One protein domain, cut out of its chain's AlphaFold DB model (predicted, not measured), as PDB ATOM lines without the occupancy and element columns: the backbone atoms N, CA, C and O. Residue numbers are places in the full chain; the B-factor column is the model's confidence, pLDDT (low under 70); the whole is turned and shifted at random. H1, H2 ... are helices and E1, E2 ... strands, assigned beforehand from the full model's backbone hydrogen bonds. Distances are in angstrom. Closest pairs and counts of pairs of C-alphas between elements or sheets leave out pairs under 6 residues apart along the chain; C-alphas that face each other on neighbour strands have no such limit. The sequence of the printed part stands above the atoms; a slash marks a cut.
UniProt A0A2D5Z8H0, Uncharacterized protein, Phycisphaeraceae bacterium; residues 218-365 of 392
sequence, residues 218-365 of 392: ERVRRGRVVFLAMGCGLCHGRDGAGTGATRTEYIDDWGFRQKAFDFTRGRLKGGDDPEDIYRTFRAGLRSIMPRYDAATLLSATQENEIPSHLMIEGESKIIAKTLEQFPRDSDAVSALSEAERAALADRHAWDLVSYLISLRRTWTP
ATOM      1  N   GLU A 218      23.911 -30.456  19.621       92.31
ATOM      2  CA  GLU A 218      24.074 -31.905  19.785       92.31
ATOM      3  C   GLU A 218      24.639 -32.284  21.155       92.31
ATOM      4  O   GLU A 218      24.187 -33.256  21.758       92.31
ATOM      5  N   ARG A 219      25.556 -31.482  21.709       94.81
ATOM      6  CA  ARG A 219      26.058 -31.698  23.069       94.81
ATOM      7  C   ARG A 219      24.946 -31.544  24.105       94.81
ATOM      8  O   ARG A 219      24.795 -32.399  24.976       94.81
ATOM      9  N   VAL A 220      24.120 -30.506  23.962       94.88
ATOM     10  CA  VAL A 220      22.950 -30.276  24.824       94.88
ATOM     11  C   VAL A 220      21.959 -31.443  24.737       94.88
ATOM     12  O   VAL A 220      21.464 -31.901  25.768       94.88
ATOM     13  N   ARG A 221      21.691 -31.967  23.532       93.25
ATOM     14  CA  ARG A 221      20.800 -33.125  23.321       93.25
ATOM     15  C   ARG A 221      21.326 -34.385  23.997       93.25
ATOM     16  O   ARG A 221      20.583 -35.017  24.747       93.25
ATOM     17  N   ARG A 222      22.602 -34.731  23.799       94.12
ATOM     18  CA  ARG A 222      23.218 -35.862  24.511       94.12
ATOM     19  C   ARG A 222      23.184 -35.651  26.022       94.12
ATOM     20  O   ARG A 222      22.858 -36.571  26.761       94.12
ATOM     21  N   GLY A 223      23.424 -34.427  26.484       95.00
ATOM     22  CA  GLY A 223      23.360 -34.086  27.901       95.00
ATOM     23  C   GLY A 223      21.976 -34.269  28.509       95.00
ATOM     24  O   GLY A 223      21.865 -34.766  29.627       95.00
ATOM     25  N   ARG A 224      20.914 -33.944  27.761       93.56
ATOM     26  CA  ARG A 224      19.526 -34.231  28.149       93.56
ATOM     27  C   ARG A 224      19.297 -35.733  28.323       93.56
ATOM     28  O   ARG A 224      18.679 -36.123  29.311       93.56
ATOM     29  N   VAL A 225      19.805 -36.556  27.403       92.19
ATOM     30  CA  VAL A 225      19.728 -38.023  27.502       92.19
ATOM     31  C   VAL A 225      20.435 -38.511  28.763       92.19
ATOM     32  O   VAL A 225      19.807 -39.191  29.571       92.19
ATOM     33  N   VAL A 226      21.689 -38.103  28.991       93.69
ATOM     34  CA  VAL A 226      22.443 -38.511  30.190       93.69
ATOM     35  C   VAL A 226      21.737 -38.043  31.466       93.69
ATOM     36  O   VAL A 226      21.612 -38.814  32.409       93.69
ATOM     37  N   PHE A 227      21.214 -36.815  31.506       93.69
ATOM     38  CA  PHE A 227      20.501 -36.272  32.670       93.69
ATOM     39  C   PHE A 227      19.262 -37.096  33.040       93.69
ATOM     40  O   PHE A 227      18.993 -37.331  34.221       93.69
ATOM     41  N   LEU A 228      18.494 -37.519  32.036       90.00
ATOM     42  CA  LEU A 228      17.311 -38.347  32.238       90.00
ATOM     43  C   LEU A 228      17.685 -39.766  32.659       90.00
ATOM     44  O   LEU A 228      17.151 -40.265  33.648       90.00
ATOM     45  N   ALA A 229      18.619 -40.383  31.939       89.38
ATOM     46  CA  ALA A 229      18.999 -41.769  32.156       89.38
ATOM     47  C   ALA A 229      19.743 -41.962  33.491       89.38
ATOM     48  O   ALA A 229      19.550 -42.954  34.178       89.38
ATOM     49  N   MET A 230      20.492 -40.958  33.950       90.56
ATOM     50  CA  MET A 230      21.122 -40.949  35.278       90.56
ATOM     51  C   MET A 230      20.172 -40.577  36.425       90.56
ATOM     52  O   MET A 230      20.613 -40.374  37.562       90.56
ATOM     53  N   GLY A 231      18.873 -40.439  36.142       89.94
ATOM     54  CA  GLY A 231      17.848 -40.156  37.143       89.94
ATOM     55  C   GLY A 231      17.958 -38.767  37.776       89.94
ATOM     56  O   GLY A 231      17.307 -38.506  38.788       89.94
ATOM     57  N   CYS A 232      18.735 -37.840  37.203       92.69
ATOM     58  CA  CYS A 232      18.946 -36.512  37.783       92.69
ATOM     59  C   CYS A 232      17.621 -35.745  37.941       92.69
ATOM     60  O   CYS A 232      17.433 -35.000  38.907       92.69
ATOM     61  N   GLY A 233      16.678 -35.964  37.018       92.19
ATOM     62  CA  GLY A 233      15.354 -35.343  37.045       92.19
ATOM     63  C   GLY A 233      14.442 -35.817  38.181       92.19
ATOM     64  O   GLY A 233      13.527 -35.083  38.547       92.19
ATOM     65  N   LEU A 234      14.714 -36.963  38.816       90.56
ATOM     66  CA  LEU A 234      13.951 -37.418  39.990       90.56
ATOM     67  C   LEU A 234      14.099 -36.443  41.168       90.56
ATOM     68  O   LEU A 234      13.147 -36.234  41.924       90.56
ATOM     69  N   CYS A 235      15.275 -35.813  41.277       91.75
ATOM     70  CA  CYS A 235      15.603 -34.842  42.321       91.75
ATOM     71  C   CYS A 235      15.461 -33.394  41.838       91.75
ATOM     72  O   CYS A 235      14.960 -32.525  42.552       91.75
ATOM     73  N   HIS A 236      15.948 -33.122  40.626       93.75
ATOM     74  CA  HIS A 236      16.069 -31.771  40.076       93.75
ATOM     75  C   HIS A 236      14.918 -31.374  39.146       93.75
ATOM     76  O   HIS A 236      14.871 -30.235  38.680       93.75
ATOM     77  N   GLY A 237      13.975 -32.282  38.900       92.06
ATOM     78  CA  GLY A 237      12.887 -32.097  37.951       92.06
ATOM     79  C   GLY A 237      13.354 -32.182  36.502       92.06
ATOM     80  O   GLY A 237      14.550 -32.210  36.200       92.06
ATOM     81  N   ARG A 238      12.396 -32.182  35.579       89.62
ATOM     82  CA  ARG A 238      12.679 -32.250  34.137       89.62
ATOM     83  C   ARG A 238      13.439 -31.035  33.601       89.62
ATOM     84  O   ARG A 238      14.076 -31.148  32.561       89.62
ATOM     85  N   ASP A 239      13.386 -29.907  34.299       88.00
ATOM     86  CA  ASP A 239      13.887 -28.599  33.863       88.00
ATOM     87  C   ASP A 239      14.994 -28.020  34.760       88.00
ATOM     88  O   ASP A 239      15.457 -26.909  34.516       88.00
ATOM     89  N   GLY A 240      15.414 -28.733  35.810       91.69
ATOM     90  CA  GLY A 240      16.386 -28.227  36.784       91.69
ATOM     91  C   GLY A 240      15.824 -27.264  37.836       91.69
ATOM     92  O   GLY A 240      16.570 -26.807  38.709       91.69
ATOM     93  N   ALA A 241      14.523 -26.958  37.777       91.75
ATOM     94  CA  ALA A 241      13.807 -26.127  38.745       91.75
ATOM     95  C   ALA A 241      12.972 -26.955  39.744       91.75
ATOM     96  O   ALA A 241      12.325 -26.388  40.627       91.75
ATOM     97  N   GLY A 242      13.002 -28.287  39.633       90.19
ATOM     98  CA  GLY A 242      12.227 -29.217  40.457       90.19
ATOM     99  C   GLY A 242      10.879 -29.623  39.854       90.19
ATOM    100  O   GLY A 242      10.134 -30.361  40.496       90.19
ATOM    101  N   THR A 243      10.545 -29.190  38.633       89.19
ATOM    102  CA  THR A 243       9.260 -29.527  38.002       89.19
ATOM    103  C   THR A 243       9.160 -31.028  37.731       89.19
ATOM    104  O   THR A 243       9.985 -31.588  37.012       89.19
ATOM    105  N   GLY A 244       8.133 -31.681  38.280       84.62
ATOM    106  CA  GLY A 244       7.916 -33.122  38.111       84.62
ATOM    107  C   GLY A 244       8.892 -34.013  38.890       84.62
ATOM    108  O   GLY A 244       8.893 -35.218  38.673       84.62
ATOM    109  N   ALA A 245       9.712 -33.445  39.784       89.06
ATOM    110  CA  ALA A 245      10.572 -34.222  40.672       89.06
ATOM    111  C   ALA A 245       9.729 -35.033  41.669       89.06
ATOM    112  O   ALA A 245       8.805 -34.502  42.286       89.06
ATOM    113  N   THR A 246      10.080 -36.301  41.871       84.75
ATOM    114  CA  THR A 246       9.393 -37.193  42.820       84.75
ATOM    115  C   THR A 246       9.918 -37.037  44.244       84.75
ATOM    116  O   THR A 246       9.216 -37.364  45.202       84.75
ATOM    117  N   ARG A 247      11.135 -36.499  44.415       79.88
ATOM    118  CA  ARG A 247      11.717 -36.214  45.729       79.88
ATOM    119  C   ARG A 247      12.666 -35.021  45.668       79.88
ATOM    120  O   ARG A 247      13.749 -35.108  45.118       79.88
ATOM    121  N   THR A 248      12.306 -33.905  46.299       74.69
ATOM    122  CA  THR A 248      13.183 -32.715  46.340       74.69
ATOM    123  C   THR A 248      13.938 -32.549  47.656       74.69
ATOM    124  O   THR A 248      14.799 -31.675  47.746       74.69
ATOM    125  N   GLU A 249      13.614 -33.345  48.680       79.69
ATOM    126  CA  GLU A 249      14.188 -33.241  50.026       79.69
ATOM    127  C   GLU A 249      14.812 -34.552  50.518       79.69
ATOM    128  O   GLU A 249      14.285 -35.653  50.323       79.69
ATOM    129  N   TYR A 250      15.948 -34.410  51.196       79.69
ATOM    130  CA  TYR A 250      16.787 -35.506  51.669       79.69
ATOM    131  C   TYR A 250      17.378 -35.166  53.028       79.69
ATOM    132  O   TYR A 250      17.541 -33.995  53.365       79.69
ATOM    133  N   ILE A 251      17.718 -36.196  53.789       83.00
ATOM    134  CA  ILE A 251      18.516 -36.070  55.002       83.00
ATOM    135  C   ILE A 251      19.945 -36.415  54.609       83.00
ATOM    136  O   ILE A 251      20.157 -37.467  54.012       83.00
ATOM    137  N   ASP A 252      20.889 -35.510  54.859       81.69
ATOM    138  CA  ASP A 252      22.303 -35.812  54.644       81.69
ATOM    139  C   ASP A 252      22.887 -36.656  55.793       81.69
ATOM    140  O   ASP A 252      22.223 -36.890  56.801       81.69
ATOM    141  N   ASP A 253      24.141 -37.097  55.657       76.94
ATOM    142  CA  ASP A 253      24.838 -37.992  56.601       76.94
ATOM    143  C   ASP A 253      24.909 -37.402  58.021       76.94
ATOM    144  O   ASP A 253      25.191 -38.108  58.982       76.94
ATOM    145  N   TRP A 254      24.634 -36.103  58.161       78.69
ATOM    146  CA  TRP A 254      24.654 -35.355  59.414       78.69
ATOM    147  C   TRP A 254      23.248 -35.114  59.983       78.69
ATOM    148  O   TRP A 254      23.082 -34.338  60.923       78.69
ATOM    149  N   GLY A 255      22.216 -35.739  59.412       81.19
ATOM    150  CA  GLY A 255      20.839 -35.608  59.880       81.19
ATOM    151  C   GLY A 255      20.149 -34.313  59.444       81.19
ATOM    152  O   GLY A 255      19.043 -34.025  59.909       81.19
ATOM    153  N   PHE A 256      20.750 -33.513  58.553       83.19
ATOM    154  CA  PHE A 256      20.177 -32.233  58.146       83.19
ATOM    155  C   PHE A 256      19.366 -32.347  56.861       83.19
ATOM    156  O   PHE A 256      19.800 -32.925  55.865       83.19
ATOM    157  N   ARG A 257      18.191 -31.704  56.861       85.38
ATOM    158  CA  ARG A 257      17.357 -31.573  55.663       85.38
ATOM    159  C   ARG A 257      18.088 -30.748  54.606       85.38
ATOM    160  O   ARG A 257      18.509 -29.615  54.845       85.38
ATOM    161  N   GLN A 258      18.200 -31.312  53.416       85.31
ATOM    162  CA  GLN A 258      18.759 -30.696  52.227       85.31
ATOM    163  C   GLN A 258      17.713 -30.717  51.121       85.31
ATOM    164  O   GLN A 258      17.005 -31.706  50.942       85.31
ATOM    165  N   LYS A 259      17.648 -29.626  50.358       86.62
ATOM    166  CA  LYS A 259      16.756 -29.492  49.211       86.62
ATOM    167  C   LYS A 259      17.563 -29.345  47.927       86.62
ATOM    168  O   LYS A 259      18.489 -28.524  47.882       86.62
ATOM    169  N   ALA A 260      17.190 -30.095  46.893       89.94
ATOM    170  CA  ALA A 260      17.642 -29.839  45.531       89.94
ATOM    171  C   ALA A 260      17.127 -28.452  45.115       89.94
ATOM    172  O   ALA A 260      15.922 -28.218  45.021       89.94
ATOM    173  N   PHE A 261      18.035 -27.484  44.984       90.19
ATOM    174  CA  PHE A 261      17.661 -26.104  44.687       90.19
ATOM    175  C   PHE A 261      17.466 -25.910  43.179       90.19
ATOM    176  O   PHE A 261      18.111 -26.590  42.385       90.19
ATOM    177  N   ASP A 262      16.633 -24.935  42.805       92.94
ATOM    178  CA  ASP A 262      16.497 -24.479  41.419       92.94
ATOM    179  C   ASP A 262      17.832 -23.907  40.918       92.94
ATOM    180  O   ASP A 262      18.240 -22.797  41.303       92.94
ATOM    181  N   PHE A 263      18.519 -24.687  40.082       93.44
ATOM    182  CA  PHE A 263      19.823 -24.339  39.525       93.44
ATOM    183  C   PHE A 263      19.731 -23.560  38.208       93.44
ATOM    184  O   PHE A 263      20.756 -23.093  37.712       93.44
ATOM    185  N   THR A 264      18.525 -23.353  37.668       93.12
ATOM    186  CA  THR A 264      18.308 -22.562  36.441       93.12
ATOM    187  C   THR A 264      18.538 -21.064  36.664       93.12
ATOM    188  O   THR A 264      18.670 -20.290  35.713       93.12
ATOM    189  N   ARG A 265      18.596 -20.635  37.929       90.56
ATOM    190  CA  ARG A 265      18.760 -19.239  38.353       90.56
ATOM    191  C   ARG A 265      19.929 -19.102  39.318       90.56
ATOM    192  O   ARG A 265      20.359 -20.076  39.928       90.56
ATOM    193  N   GLY A 266      20.396 -17.869  39.518       89.94
ATOM    194  CA  GLY A 266      21.388 -17.521  40.541       89.94
ATOM    195  C   GLY A 266      22.711 -18.287  40.428       89.94
ATOM    196  O   GLY A 266      22.977 -18.954  39.432       89.94
ATOM    197  N   ARG A 267      23.542 -18.182  41.469       91.81
ATOM    198  CA  ARG A 267      24.834 -18.876  41.543       91.81
ATOM    199  C   ARG A 267      24.685 -20.307  42.055       91.81
ATOM    200  O   ARG A 267      23.860 -20.569  42.943       91.81
ATOM    201  N   LEU A 268      25.497 -21.216  41.530       93.69
ATOM    202  CA  LEU A 268      25.628 -22.580  42.033       93.69
ATOM    203  C   LEU A 268      26.494 -22.605  43.293       93.69
ATOM    204  O   LEU A 268      27.389 -21.782  43.483       93.69
ATOM    205  N   LYS A 269      26.240 -23.589  44.163       93.25
ATOM    206  CA  LYS A 269      26.985 -23.746  45.422       93.25
ATOM    207  C   LYS A 269      28.462 -24.092  45.191       93.25
ATOM    208  O   LYS A 269      29.309 -23.587  45.917       93.25
ATOM    209  N   GLY A 270      28.747 -24.934  44.192       91.94
ATOM    210  CA  GLY A 270      30.096 -25.403  43.847       91.94
ATOM    211  C   GLY A 270      30.902 -24.469  42.936       91.94
ATOM    212  O   GLY A 270      32.099 -24.704  42.764       91.94
ATOM    213  N   GLY A 271      30.267 -23.417  42.405       92.94
ATOM    214  CA  GLY A 271      30.826 -22.503  41.408       92.94
ATOM    215  C   GLY A 271      30.089 -22.560  40.066       92.94
ATOM    216  O   GLY A 271      29.366 -23.514  39.794       92.94
ATOM    217  N   ASP A 272      30.206 -21.487  39.281       91.94
ATOM    218  CA  ASP A 272      29.414 -21.270  38.062       91.94
ATOM    219  C   ASP A 272      30.177 -21.592  36.772       91.94
ATOM    220  O   ASP A 272      29.542 -21.717  35.725       91.94
ATOM    221  N   ASP A 273      31.502 -21.736  36.859       94.19
ATOM    222  CA  ASP A 273      32.360 -22.055  35.720       94.19
ATOM    223  C   ASP A 273      32.071 -23.493  35.231       94.19
ATOM    224  O   ASP A 273      31.734 -24.359  36.050       94.19
ATOM    225  N   PRO A 274      32.205 -23.801  33.927       96.31
ATOM    226  CA  PRO A 274      31.981 -25.153  33.404       96.31
ATOM    227  C   PRO A 274      32.761 -26.240  34.155       96.31
ATOM    228  O   PRO A 274      32.206 -27.287  34.488       96.31
ATOM    229  N   GLU A 275      34.015 -25.968  34.504       96.31
ATOM    230  CA  GLU A 275      34.886 -26.846  35.285       96.31
ATOM    231  C   GLU A 275      34.387 -27.047  36.728       96.31
ATOM    232  O   GLU A 275      34.575 -28.114  37.318       96.31
ATOM    233  N   ASP A 276      33.714 -26.052  37.316       95.94
ATOM    234  CA  ASP A 276      33.104 -26.169  38.644       95.94
ATOM    235  C   ASP A 276      31.878 -27.095  38.620       95.94
ATOM    236  O   ASP A 276      31.669 -27.898  39.542       95.94
ATOM    237  N   ILE A 277      31.088 -27.015  37.548       96.50
ATOM    238  CA  ILE A 277      29.933 -27.887  37.307       96.50
ATOM    239  C   ILE A 277      30.415 -29.315  37.039       96.50
ATOM    240  O   ILE A 277      29.954 -30.248  37.700       96.50
ATOM    241  N   TYR A 278      31.397 -29.476  36.149       96.69
ATOM    242  CA  TYR A 278      32.030 -30.760  35.844       96.69
ATOM    243  C   TYR A 278      32.531 -31.438  37.123       96.69
ATOM    244  O   TYR A 278      32.183 -32.585  37.418       96.69
ATOM    245  N   ARG A 279      33.282 -30.699  37.949       95.81
ATOM    246  CA  ARG A 279      33.789 -31.193  39.234       95.81
ATOM    247  C   ARG A 279      32.664 -31.623  40.170       95.81
ATOM    248  O   ARG A 279      32.810 -32.632  40.847       95.81
ATOM    249  N   THR A 280      31.545 -30.901  40.204       95.19
ATOM    250  CA  THR A 280      30.395 -31.266  41.047       95.19
ATOM    251  C   THR A 280      29.835 -32.639  40.668       95.19
ATOM    252  O   THR A 280      29.582 -33.448  41.558       95.19
ATOM    253  N   PHE A 281      29.708 -32.943  39.372       94.75
ATOM    254  CA  PHE A 281      29.272 -34.268  38.917       94.75
ATOM    255  C   PHE A 281      30.305 -35.355  39.228       94.75
ATOM    256  O   PHE A 281      29.961 -36.396  39.790       94.75
ATOM    257  N   ARG A 282      31.579 -35.104  38.910       93.94
ATOM    258  CA  ARG A 282      32.645 -36.112  39.021       93.94
ATOM    259  C   ARG A 282      33.119 -36.370  40.449       93.94
ATOM    260  O   ARG A 282      33.582 -37.466  40.737       93.94
ATOM    261  N   ALA A 283      33.044 -35.387  41.341       93.56
ATOM    262  CA  ALA A 283      33.380 -35.555  42.755       93.56
ATOM    263  C   ALA A 283      32.160 -35.954  43.598       93.56
ATOM    264  O   ALA A 283      32.323 -36.590  44.637       93.56
ATOM    265  N   GLY A 284      30.950 -35.607  43.145       93.06
ATOM    266  CA  GLY A 284      29.720 -35.748  43.918       93.06
ATOM    267  C   GLY A 284      29.647 -34.771  45.097       93.06
ATOM    268  O   GLY A 284      30.625 -34.128  45.490       93.06
ATOM    269  N   LEU A 285      28.465 -34.674  45.704       90.62
ATOM    270  CA  LEU A 285      28.264 -33.973  46.972       90.62
ATOM    271  C   LEU A 285      27.852 -35.030  47.990       90.62
ATOM    272  O   LEU A 285      26.674 -35.381  48.064       90.62
ATOM    273  N   ARG A 286      28.824 -35.555  48.746       82.88
ATOM    274  CA  ARG A 286      28.632 -36.693  49.661       82.88
ATOM    275  C   ARG A 286      27.295 -36.619  50.407       82.88
ATOM    276  O   ARG A 286      26.924 -35.555  50.916       82.88
ATOM    277  N   SER A 287      26.599 -37.757  50.435       75.88
ATOM    278  CA  SER A 287      25.266 -37.972  51.014       75.88
ATOM    279  C   SER A 287      24.065 -37.365  50.283       75.88
ATOM    280  O   SER A 287      22.959 -37.881  50.394       75.88
ATOM    281  N   ILE A 288      24.243 -36.275  49.532       85.12
ATOM    282  CA  ILE A 288      23.109 -35.542  48.945       85.12
ATOM    283  C   ILE A 288      23.009 -35.669  47.426       85.12
ATOM    284  O   ILE A 288      21.915 -35.627  46.871       85.12
ATOM    285  N   MET A 289      24.144 -35.805  46.752       90.12
ATOM    286  CA  MET A 289      24.224 -35.983  45.311       90.12
ATOM    287  C   MET A 289      25.328 -36.999  45.031       90.12
ATOM    288  O   MET A 289      26.467 -36.772  45.460       90.12
ATOM    289  N   PRO A 290      25.017 -38.112  44.349       89.94
ATOM    290  CA  PRO A 290      26.010 -39.131  44.076       89.94
ATOM    291  C   PRO A 290      27.125 -38.569  43.198       89.94
ATOM    292  O   PRO A 290      26.995 -37.535  42.535       89.94
ATOM    293  N   ARG A 291      28.246 -39.277  43.217       91.81
ATOM    294  CA  ARG A 291      29.318 -39.081  42.255       91.81
ATOM    295  C   ARG A 291      28.957 -39.831  40.979       91.81
ATOM    296  O   ARG A 291      28.590 -40.996  41.046       91.81
ATOM    297  N   TYR A 292      29.134 -39.173  39.843       91.88
ATOM    298  CA  TYR A 292      29.019 -39.774  38.521       91.88
ATOM    299  C   TYR A 292      30.429 -39.968  37.973       91.88
ATOM    300  O   TYR A 292      30.993 -39.084  37.327       91.88
ATOM    301  N   ASP A 293      31.059 -41.077  38.353       88.88
ATOM    302  CA  ASP A 293      32.403 -41.412  37.891       88.88
ATOM    303  C   ASP A 293      32.402 -41.974  36.468       88.88
ATOM    304  O   ASP A 293      31.373 -42.018  35.797       88.88
ATOM    305  N   ALA A 294      33.583 -42.362  35.979       86.88
ATOM    306  CA  ALA A 294      33.698 -42.851  34.615       86.88
ATOM    307  C   ALA A 294      32.852 -44.110  34.382       86.88
ATOM    308  O   ALA A 294      32.157 -44.182  33.378       86.88
ATOM    309  N   ALA A 295      32.858 -45.055  35.326       86.31
ATOM    310  CA  ALA A 295      32.076 -46.282  35.223       86.31
ATOM    311  C   ALA A 295      30.567 -45.993  35.198       86.31
ATOM    312  O   ALA A 295      29.860 -46.491  34.328       86.31
ATOM    313  N   THR A 296      30.094 -45.121  36.090       88.00
ATOM    314  CA  THR A 296      28.681 -44.721  36.170       88.00
ATOM    315  C   THR A 296      28.218 -44.012  34.897       88.00
ATOM    316  O   THR A 296      27.114 -44.235  34.417       88.00
ATOM    317  N   LEU A 297      29.055 -43.140  34.330       88.88
ATOM    318  CA  LEU A 297      28.698 -42.398  33.121       88.88
ATOM    319  C   LEU A 297      28.727 -43.271  31.866       88.88
ATOM    320  O   LEU A 297      27.963 -43.009  30.944       88.88
ATOM    321  N   LEU A 298      29.567 -44.306  31.824       85.94
ATOM    322  CA  LEU A 298      29.575 -45.281  30.731       85.94
ATOM    323  C   LEU A 298      28.265 -46.063  30.639       85.94
ATOM    324  O   LEU A 298      27.817 -46.364  29.535       85.94
ATOM    325  N   SER A 299      27.633 -46.345  31.779       80.94
ATOM    326  CA  SER A 299      26.366 -47.073  31.834       80.94
ATOM    327  C   SER A 299      25.132 -46.192  31.670       80.94
ATOM    328  O   SER A 299      24.014 -46.679  31.847       80.94
ATOM    329  N   ALA A 300      25.309 -44.919  31.278       76.75
ATOM    330  CA  ALA A 300      24.235 -43.935  31.175       76.75
ATOM    331  C   ALA A 300      22.966 -44.508  30.531       76.75
ATOM    332  O   ALA A 300      21.885 -44.357  31.092       76.75
ATOM    333  N   THR A 301      23.108 -45.220  29.414       69.88
ATOM    334  CA  THR A 301      22.000 -45.706  28.578       69.88
ATOM    335  C   THR A 301      21.838 -47.226  28.542       69.88
ATOM    336  O   THR A 301      21.010 -47.706  27.778       69.88
ATOM    337  N   GLN A 302      22.608 -47.985  29.330       71.38
ATOM    338  CA  GLN A 302      22.651 -49.454  29.222       71.38
ATOM    339  C   GLN A 302      21.474 -50.154  29.920       71.38
ATOM    340  O   GLN A 302      21.032 -51.200  29.464       71.38
ATOM    341  N   GLU A 303      20.967 -49.582  31.018       59.88
ATOM    342  CA  GLU A 303      19.976 -50.246  31.890       59.88
ATOM    343  C   GLU A 303      18.892 -49.296  32.430       59.88
ATOM    344  O   GLU A 303      17.947 -49.725  33.089       59.88
ATOM    345  N   ASN A 304      19.013 -47.992  32.168       62.88
ATOM    346  CA  ASN A 304      18.125 -46.997  32.757       62.88
ATOM    347  C   ASN A 304      16.962 -46.673  31.819       62.88
ATOM    348  O   ASN A 304      17.130 -45.982  30.810       62.88
ATOM    349  N   GLU A 305      15.759 -47.113  32.186       70.12
ATOM    350  CA  GLU A 305      14.538 -46.615  31.560       70.12
ATOM    351  C   GLU A 305      14.396 -45.114  31.833       70.12
ATOM    352  O   GLU A 305      14.369 -44.666  32.981       70.12
ATOM    353  N   ILE A 306      14.290 -44.318  30.767       76.00
ATOM    354  CA  ILE A 306      14.011 -42.888  30.883       76.00
ATOM    355  C   ILE A 306      12.581 -42.723  31.421       76.00
ATOM    356  O   ILE A 306      11.631 -43.107  30.731       76.00
ATOM    357  N   PRO A 307      12.380 -42.121  32.610       76.12
ATOM    358  CA  PRO A 307      11.043 -42.001  33.169       76.12
ATOM    359  C   PRO A 307      10.178 -41.076  32.308       76.12
ATOM    360  O   PRO A 307      10.455 -39.881  32.191       76.12
ATOM    361  N   SER A 308       9.094 -41.609  31.743       77.88
ATOM    362  CA  SER A 308       8.221 -40.884  30.808       77.88
ATOM    363  C   SER A 308       7.639 -39.588  31.388       77.88
ATOM    364  O   SER A 308       7.509 -38.599  30.674       77.88
ATOM    365  N   HIS A 309       7.368 -39.538  32.698       80.75
ATOM    366  CA  HIS A 309       6.874 -38.336  33.388       80.75
ATOM    367  C   HIS A 309       7.889 -37.177  33.436       80.75
ATOM    368  O   HIS A 309       7.503 -36.023  33.638       80.75
ATOM    369  N   LEU A 310       9.182 -37.464  33.256       82.50
ATOM    370  CA  LEU A 310      10.231 -36.450  33.143       82.50
ATOM    371  C   LEU A 310      10.414 -35.967  31.703       82.50
ATOM    372  O   LEU A 310      11.141 -34.992  31.495       82.50
ATOM    373  N   MET A 311       9.759 -36.605  30.729       81.94
ATOM    374  CA  MET A 311       9.808 -36.178  29.340       81.94
ATOM    375  C   MET A 311       8.865 -35.001  29.077       81.94
ATOM    376  O   MET A 311       7.778 -34.901  29.650       81.94
ATOM    377  N   ILE A 312       9.296 -34.076  28.222       79.69
ATOM    378  CA  ILE A 312       8.478 -32.960  27.732       79.69
ATOM    379  C   ILE A 312       7.741 -33.397  26.459       79.69
ATOM    380  O   ILE A 312       8.226 -34.221  25.682       79.69
ATOM    381  N   GLU A 313       6.544 -32.855  26.245       76.56
ATOM    382  CA  GLU A 313       5.719 -33.160  25.077       76.56
ATOM    383  C   GLU A 313       6.495 -32.969  23.761       76.56
ATOM    384  O   GLU A 313       7.165 -31.959  23.546       76.56
ATOM    385  N   GLY A 314       6.429 -33.974  22.884       77.06
ATOM    386  CA  GLY A 314       7.105 -33.963  21.584       77.06
ATOM    387  C   GLY A 314       8.602 -34.302  21.610       77.06
ATOM    388  O   GLY A 314       9.188 -34.474  20.539       77.06
ATOM    389  N   GLU A 315       9.234 -34.470  22.779       85.38
ATOM    390  CA  GLU A 315      10.685 -34.713  22.847       85.38
ATOM    391  C   GLU A 315      11.094 -36.161  22.524       85.38
ATOM    392  O   GLU A 315      12.252 -36.413  22.190       85.38
ATOM    393  N   SER A 316      10.157 -37.116  22.546       81.75
ATOM    394  CA  SER A 316      10.447 -38.550  22.395       81.75
ATOM    395  C   SER A 316      11.194 -38.899  21.108       81.75
ATOM    396  O   SER A 316      12.118 -39.705  21.143       81.75
ATOM    397  N   LYS A 317      10.859 -38.256  19.980       85.56
ATOM    398  CA  LYS A 317      11.555 -38.483  18.699       85.56
ATOM    399  C   LYS A 317      13.003 -37.988  18.733       85.56
ATOM    400  O   LYS A 317      13.883 -38.624  18.162       85.56
ATOM    401  N   ILE A 318      13.247 -36.859  19.401       86.06
ATOM    402  CA  ILE A 318      14.588 -36.276  19.535       86.06
ATOM    403  C   ILE A 318      15.438 -37.164  20.443       86.06
ATOM    404  O   ILE A 318      16.573 -37.478  20.092       86.06
ATOM    405  N   ILE A 319      14.881 -37.607  21.573       85.56
ATOM    406  CA  ILE A 319      15.560 -38.510  22.507       85.56
ATOM    407  C   ILE A 319      15.879 -39.848  21.839       85.56
ATOM    408  O   ILE A 319      17.032 -40.265  21.884       85.56
ATOM    409  N   ALA A 320      14.917 -40.465  21.142       87.06
ATOM    410  CA  ALA A 320      15.130 -41.721  20.420       87.06
ATOM    411  C   ALA A 320      16.272 -41.614  19.397       87.06
ATOM    412  O   ALA A 320      17.194 -42.422  19.422       87.06
ATOM    413  N   LYS A 321      16.279 -40.558  18.571       90.00
ATOM    414  CA  LYS A 321      17.368 -40.312  17.613       90.00
ATOM    415  C   LYS A 321      18.713 -40.053  18.300       90.00
ATOM    416  O   LYS A 321      19.759 -40.437  17.796       90.00
ATOM    417  N   THR A 322      18.709 -39.371  19.443       90.69
ATOM    418  CA  THR A 322      19.945 -39.064  20.178       90.69
ATOM    419  C   THR A 322      20.526 -40.322  20.833       90.69
ATOM    420  O   THR A 322      21.743 -40.473  20.866       90.69
ATOM    421  N   LEU A 323      19.674 -41.247  21.296       89.19
ATOM    422  CA  LEU A 323      20.080 -42.535  21.870       89.19
ATOM    423  C   LEU A 323      20.856 -43.414  20.879       89.19
ATOM    424  O   LEU A 323      21.715 -44.174  21.306       89.19
ATOM    425  N   GLU A 324      20.643 -43.261  19.568       89.50
ATOM    426  CA  GLU A 324      21.428 -43.961  18.537       89.50
ATOM    427  C   GLU A 324      22.932 -43.624  18.588       89.50
ATOM    428  O   GLU A 324      23.747 -44.388  18.075       89.50
ATOM    429  N   GLN A 325      23.315 -42.503  19.217       89.38
ATOM    430  CA  GLN A 325      24.712 -42.085  19.405       89.38
ATOM    431  C   GLN A 325      25.380 -42.717  20.641       89.38
ATOM    432  O   GLN A 325      26.566 -42.473  20.891       89.38
ATOM    433  N   PHE A 326      24.630 -43.467  21.451       90.38
ATOM    434  CA  PHE A 326      25.123 -44.105  22.666       90.38
ATOM    435  C   PHE A 326      25.356 -45.604  22.440       90.38
ATOM    436  O   PHE A 326      24.667 -46.221  21.624       90.38
ATOM    437  N   PRO A 327      26.305 -46.220  23.168       88.38
ATOM    438  CA  PRO A 327      26.408 -47.672  23.212       88.38
ATOM    439  C   PRO A 327      25.085 -48.288  23.675       88.38
ATOM    440  O   PRO A 327      24.466 -47.808  24.628       88.38
ATOM    441  N   ARG A 328      24.655 -49.342  22.978       80.56
ATOM    442  CA  ARG A 328      23.341 -49.961  23.192       80.56
ATOM    443  C   ARG A 328      23.275 -50.798  24.465       80.56
ATOM    444  O   ARG A 328      22.224 -50.855  25.085       80.56
ATOM    445  N   ASP A 329      24.382 -51.435  24.831       85.19
ATOM    446  CA  ASP A 329      24.450 -52.422  25.907       85.19
ATOM    447  C   ASP A 329      25.857 -52.486  26.537       85.19
ATOM    448  O   ASP A 329      26.774 -51.730  26.177       85.19
ATOM    449  N   SER A 330      26.007 -53.359  27.536       84.50
ATOM    450  CA  SER A 330      27.266 -53.650  28.235       84.50
ATOM    451  C   SER A 330      28.364 -54.154  27.305       84.50
ATOM    452  O   SER A 330      29.536 -53.811  27.490       84.50
ATOM    453  N   ASP A 331      27.991 -54.935  26.297       87.56
ATOM    454  CA  ASP A 331      28.926 -55.599  25.393       87.56
ATOM    455  C   ASP A 331      29.549 -54.575  24.444       87.56
ATOM    456  O   ASP A 331      30.768 -54.554  24.265       87.56
ATOM    457  N   ALA A 332      28.744 -53.636  23.941       88.12
ATOM    458  CA  ALA A 332      29.204 -52.516  23.129       88.12
ATOM    459  C   ALA A 332      30.219 -51.629  23.868       88.12
ATOM    460  O   ALA A 332      31.188 -51.180  23.261       88.12
ATOM    461  N   VAL A 333      30.042 -51.386  25.174       87.94
ATOM    462  CA  VAL A 333      31.027 -50.630  25.979       87.94
ATOM    463  C   VAL A 333      32.265 -51.463  26.293       87.94
ATOM    464  O   VAL A 333      33.381 -50.935  26.301       87.94
ATOM    465  N   SER A 334      32.094 -52.759  26.544       87.88
ATOM    466  CA  SER A 334      33.205 -53.669  26.844       87.88
ATOM    467  C   SER A 334      34.113 -53.886  25.630       87.88
ATOM    468  O   SER A 334      35.319 -54.048  25.802       87.88
ATOM    469  N   ALA A 335      33.558 -53.807  24.417       92.19
ATOM    470  CA  ALA A 335      34.295 -53.893  23.159       92.19
ATOM    471  C   ALA A 335      35.189 -52.671  22.867       92.19
ATOM    472  O   ALA A 335      36.118 -52.779  22.068       92.19
ATOM    473  N   LEU A 336      34.935 -51.520  23.500       91.69
ATOM    474  CA  LEU A 336      35.783 -50.334  23.366       91.69
ATOM    475  C   LEU A 336      37.153 -50.561  24.024       91.69
ATOM    476  O   LEU A 336      37.289 -51.292  25.006       91.69
ATOM    477  N   SER A 337      38.183 -49.876  23.543       95.00
ATOM    478  CA  SER A 337      39.456 -49.776  24.258       95.00
ATOM    479  C   SER A 337      39.308 -48.982  25.563       95.00
ATOM    480  O   SER A 337      38.342 -48.248  25.784       95.00
ATOM    481  N   GLU A 338      40.298 -49.089  26.450       91.62
ATOM    482  CA  GLU A 338      40.330 -48.298  27.685       91.62
ATOM    483  C   GLU A 338      40.317 -46.786  27.409       91.62
ATOM    484  O   GLU A 338      39.581 -46.044  28.062       91.62
ATOM    485  N   ALA A 339      41.062 -46.340  26.394       92.00
ATOM    486  CA  ALA A 339      41.102 -44.942  25.981       92.00
ATOM    487  C   ALA A 339      39.742 -44.456  25.450       92.00
ATOM    488  O   ALA A 339      39.294 -43.365  25.803       92.00
ATOM    489  N   GLU A 340      39.050 -45.273  24.652       93.75
ATOM    490  CA  GLU A 340      37.714 -44.950  24.141       93.75
ATOM    491  C   GLU A 340      36.671 -44.897  25.257       93.75
ATOM    492  O   GLU A 340      35.854 -43.976  25.280       93.75
ATOM    493  N   ARG A 341      36.724 -45.819  26.230       92.25
ATOM    494  CA  ARG A 341      35.870 -45.760  27.427       92.25
ATOM    495  C   ARG A 341      36.129 -44.495  28.243       92.25
ATOM    496  O   ARG A 341      35.186 -43.814  28.643       92.25
ATOM    497  N   ALA A 342      37.392 -44.143  28.469       89.25
ATOM    498  CA  ALA A 342      37.740 -42.924  29.192       89.25
ATOM    499  C   ALA A 342      37.221 -41.666  28.467       89.25
ATOM    500  O   ALA A 342      36.609 -40.800  29.097       89.25
ATOM    501  N   ALA A 343      37.393 -41.594  27.145       91.31
ATOM    502  CA  ALA A 343      36.895 -40.494  26.319       91.31
ATOM    503  C   ALA A 343      35.359 -40.427  26.287       91.31
ATOM    504  O   ALA A 343      34.781 -39.341  26.315       91.31
ATOM    505  N   LEU A 344      34.682 -41.577  26.260       92.50
ATOM    506  CA  LEU A 344      33.226 -41.675  26.318       92.50
ATOM    507  C   LEU A 344      32.677 -41.150  27.651       92.50
ATOM    508  O   LEU A 344      31.781 -40.306  27.658       92.50
ATOM    509  N   ALA A 345      33.254 -41.591  28.770       91.94
ATOM    510  CA  ALA A 345      32.901 -41.104  30.100       91.94
ATOM    511  C   ALA A 345      33.113 -39.589  30.242       91.94
ATOM    512  O   ALA A 345      32.263 -38.885  30.794       91.94
ATOM    513  N   ASP A 346      34.242 -39.077  29.746       92.38
ATOM    514  CA  ASP A 346      34.527 -37.644  29.769       92.38
ATOM    515  C   ASP A 346      33.536 -36.851  28.911       92.38
ATOM    516  O   ASP A 346      32.982 -35.844  29.362       92.38
ATOM    517  N   ARG A 347      33.218 -37.361  27.716       94.44
ATOM    518  CA  ARG A 347      32.196 -36.779  26.844       94.44
ATOM    519  C   ARG A 347      30.846 -36.697  27.547       94.44
ATOM    520  O   ARG A 347      30.245 -35.630  27.528       94.44
ATOM    521  N   HIS A 348      30.390 -37.765  28.200       95.31
ATOM    522  CA  HIS A 348      29.111 -37.771  28.918       95.31
ATOM    523  C   HIS A 348      29.081 -36.792  30.096       95.31
ATOM    524  O   HIS A 348      28.069 -36.124  30.315       95.31
ATOM    525  N   ALA A 349      30.195 -36.635  30.814       95.56
ATOM    526  CA  ALA A 349      30.310 -35.611  31.847       95.56
ATOM    527  C   ALA A 349      30.171 -34.194  31.263       95.56
ATOM    528  O   ALA A 349      29.424 -33.377  31.803       95.56
ATOM    529  N   TRP A 350      30.829 -33.897  30.139       97.31
ATOM    530  CA  TRP A 350      30.692 -32.598  29.466       97.31
ATOM    531  C   TRP A 350      29.332 -32.389  28.802       97.31
ATOM    532  O   TRP A 350      28.832 -31.265  28.782       97.31
ATOM    533  N   ASP A 351      28.708 -33.453  28.301       97.19
ATOM    534  CA  ASP A 351      27.336 -33.432  27.799       97.19
ATOM    535  C   ASP A 351      26.380 -32.994  28.933       97.19
ATOM    536  O   ASP A 351      25.596 -32.062  28.748       97.19
ATOM    537  N   LEU A 352      26.509 -33.556  30.144       96.38
ATOM    538  CA  LEU A 352      25.746 -33.111  31.325       96.38
ATOM    539  C   LEU A 352      25.984 -31.637  31.672       96.38
ATOM    540  O   LEU A 352      25.030 -30.910  31.958       96.38
ATOM    541  N   VAL A 353      27.242 -31.185  31.653       97.38
ATOM    542  CA  VAL A 353      27.591 -29.777  31.916       97.38
ATOM    543  C   VAL A 353      26.925 -28.860  30.892       97.38
ATOM    544  O   VAL A 353      26.314 -27.863  31.273       97.38
ATOM    545  N   SER A 354      26.994 -29.214  29.608       97.12
ATOM    546  CA  SER A 354      26.364 -28.478  28.511       97.12
ATOM    547  C   SER A 354      24.853 -28.373  28.690       97.12
ATOM    548  O   SER A 354      24.298 -27.272  28.640       97.12
ATOM    549  N   TYR A 355      24.186 -29.493  28.990       96.12
ATOM    550  CA  TYR A 355      22.752 -29.494  29.252       96.12
ATOM    551  C   TYR A 355      22.398 -28.630  30.465       96.12
ATOM    552  O   TYR A 355      21.509 -27.784  30.362       96.12
ATOM    553  N   LEU A 356      23.129 -28.752  31.578       95.94
ATOM    554  CA  LEU A 356      22.899 -27.910  32.752       95.94
ATOM    555  C   LEU A 356      23.040 -26.429  32.399       95.94
ATOM    556  O   LEU A 356      22.155 -25.648  32.740       95.94
ATOM    557  N   ILE A 357      24.110 -26.038  31.703       95.12
ATOM    558  CA  ILE A 357      24.340 -24.651  31.277       95.12
ATOM    559  C   ILE A 357      23.209 -24.161  30.367       95.12
ATOM    560  O   ILE A 357      22.754 -23.035  30.548       95.12
ATOM    561  N   SER A 358      22.704 -25.000  29.457       94.06
ATOM    562  CA  SER A 358      21.588 -24.643  28.567       94.06
ATOM    563  C   SER A 358      20.294 -24.298  29.317       94.06
ATOM    564  O   SER A 358      19.516 -23.464  28.857       94.06
ATOM    565  N   LEU A 359      20.081 -24.888  30.500       92.81
ATOM    566  CA  LEU A 359      18.924 -24.608  31.355       92.81
ATOM    567  C   LEU A 359      19.083 -23.319  32.168       92.81
ATOM    568  O   LEU A 359      18.106 -22.804  32.724       92.81
ATOM    569  N   ARG A 360      20.304 -22.790  32.292       90.81
ATOM    570  CA  ARG A 360      20.558 -21.599  33.102       90.81
ATOM    571  C   ARG A 360      20.139 -20.351  32.343       90.81
ATOM    572  O   ARG A 360      20.694 -20.002  31.307       90.81
ATOM    573  N   ARG A 361      19.214 -19.599  32.933       69.75
ATOM    574  CA  ARG A 361      18.934 -18.224  32.513       69.75
ATOM    575  C   ARG A 361      20.141 -17.391  32.930       69.75
ATOM    576  O   ARG A 361      20.432 -17.320  34.124       69.75
ATOM    577  N   THR A 362      20.858 -16.783  31.985       56.97
ATOM    578  CA  THR A 362      22.000 -15.910  32.301       56.97
ATOM    579  C   THR A 362      21.547 -14.822  33.274       56.97
ATOM    580  O   THR A 362      20.816 -13.900  32.908       56.97
ATOM    581  N   TRP A 363      21.942 -14.938  34.542       42.78
ATOM    582  CA  TRP A 363      21.723 -13.883  35.520       42.78
ATOM    583  C   TRP A 363      22.636 -12.722  35.142       42.78
ATOM    584  O   TRP A 363      23.853 -12.818  35.279       42.78
ATOM    585  N   THR A 364      22.051 -11.641  34.629       44.59
ATOM    586  CA  THR A 364      22.792 -10.399  34.404       44.59
ATOM    587  C   THR A 364      22.773  -9.628  35.725       44.59
ATOM    588  O   THR A 364      21.693  -9.190  36.134       44.59
ATOM    589  N   PRO A 365      23.902  -9.486  36.447       44.72
ATOM    590  CA  PRO A 365      23.934  -8.654  37.642       44.72
ATOM    591  C   PRO A 365      23.510  -7.221  37.291       44.72
ATOM    592  O   PRO A 365      23.884  -6.707  36.232       44.72
TER     593      PRO A 365
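What this domain is: This is residues 218 to 365 of the 392 residues of an uncharacterized protein of Phycisphaeraceae bacterium (UniProt A0A2D5Z8H0). One long helix, H7, runs through the domain; H1 crosses it at about a right angle over residues 348 to 358 of H7, H3 packs on nearly the same stretch, residues 349 to 357, and H4 packs on residues 341 to 349. H5 packs on H1, and the small strand hairpin of E1 and E2 lies far from H7, with long loops joining many of the parts. The printed part has 148 residues, under half of them in named elements: seven helices and two strands in the order H1, H2, E1, E2, H3, H4, H5, H6, H7, with one antiparallel sheet of order E1 - E2. The class is mostly helix. The whole is compact, with a radius of gyration of the C-alphas of 15.3 A and spans of 43 by 35 by 31 A.

Where its parts are: H1, residues 218 to 229, begins with C-alpha 218 at (24.074, -31.905, 19.785) and is 16.6 A long. H2 is residues 232 to 236, E1 residues 249 to 251 and E2 residues 257 to 259. H3, residues 274 to 283, is 14.1 A long and begins with C-alpha 274 at (31.981, -25.153, 33.404). H4 is residues 294 to 298, H5 residues 316 to 323 with 10.4 A, and H6 residues 330 to 334. H7, residues 338 to 359, is 32.1 A long and ends with C-alpha 359 at (18.924, -24.608, 31.355).

How they stand to each other: H7 is the hub. With residues 348 to 358 it touches H1, about perpendicular at 86 degrees, and the closest C-alphas, those of Gly 223 and Asp 351, are 4.0 A apart. With residues 349 to 357 it touches H3 at a steep tilt of 59 degrees, opposite ways; the closest C-alphas are those of Tyr 278 and Val 353, 6.0 A. With residues 341 to 349 it touches H4, closest at the C-alphas of Ala 294 and Ala 345, 4.9 A. H1 touches H5 with residues 221 to 225, about perpendicular at 81 degrees; the closest C-alphas are those of Arg 222 and Thr 322, 6.3 A. The helix packing is mostly crossed. H2 is close to H1 but not clearly touching, with the C-alphas of Phe 227 and Gly 233 6.8 A apart. H6 and H7 are close but not clearly touching, with the C-alphas of Val 333 and Arg 341 7.0 A apart. E1 and E2 form a hairpin, with N 250 and O 258 at 2.9 A and N 258 and O 250 at 2.8 A, within hydrogen-bond range. Both strands are apart from H7. In H1 to H7 every O i to N i+4 pair is within hydrogen-bond range.

The domain as a whole: The C-alphas farthest apart, those of Asp 331 and Pro 365, are 48.8 A from each other. The printed part has no cut. The links H2 to E1, E2 to H3 and H4 to H5 are long, with 12, 14 and 17 residues. The mean pLDDT of the printed part is 87.2, with residue 301, residues 303 to 304 and residues 361 to 365 under 70.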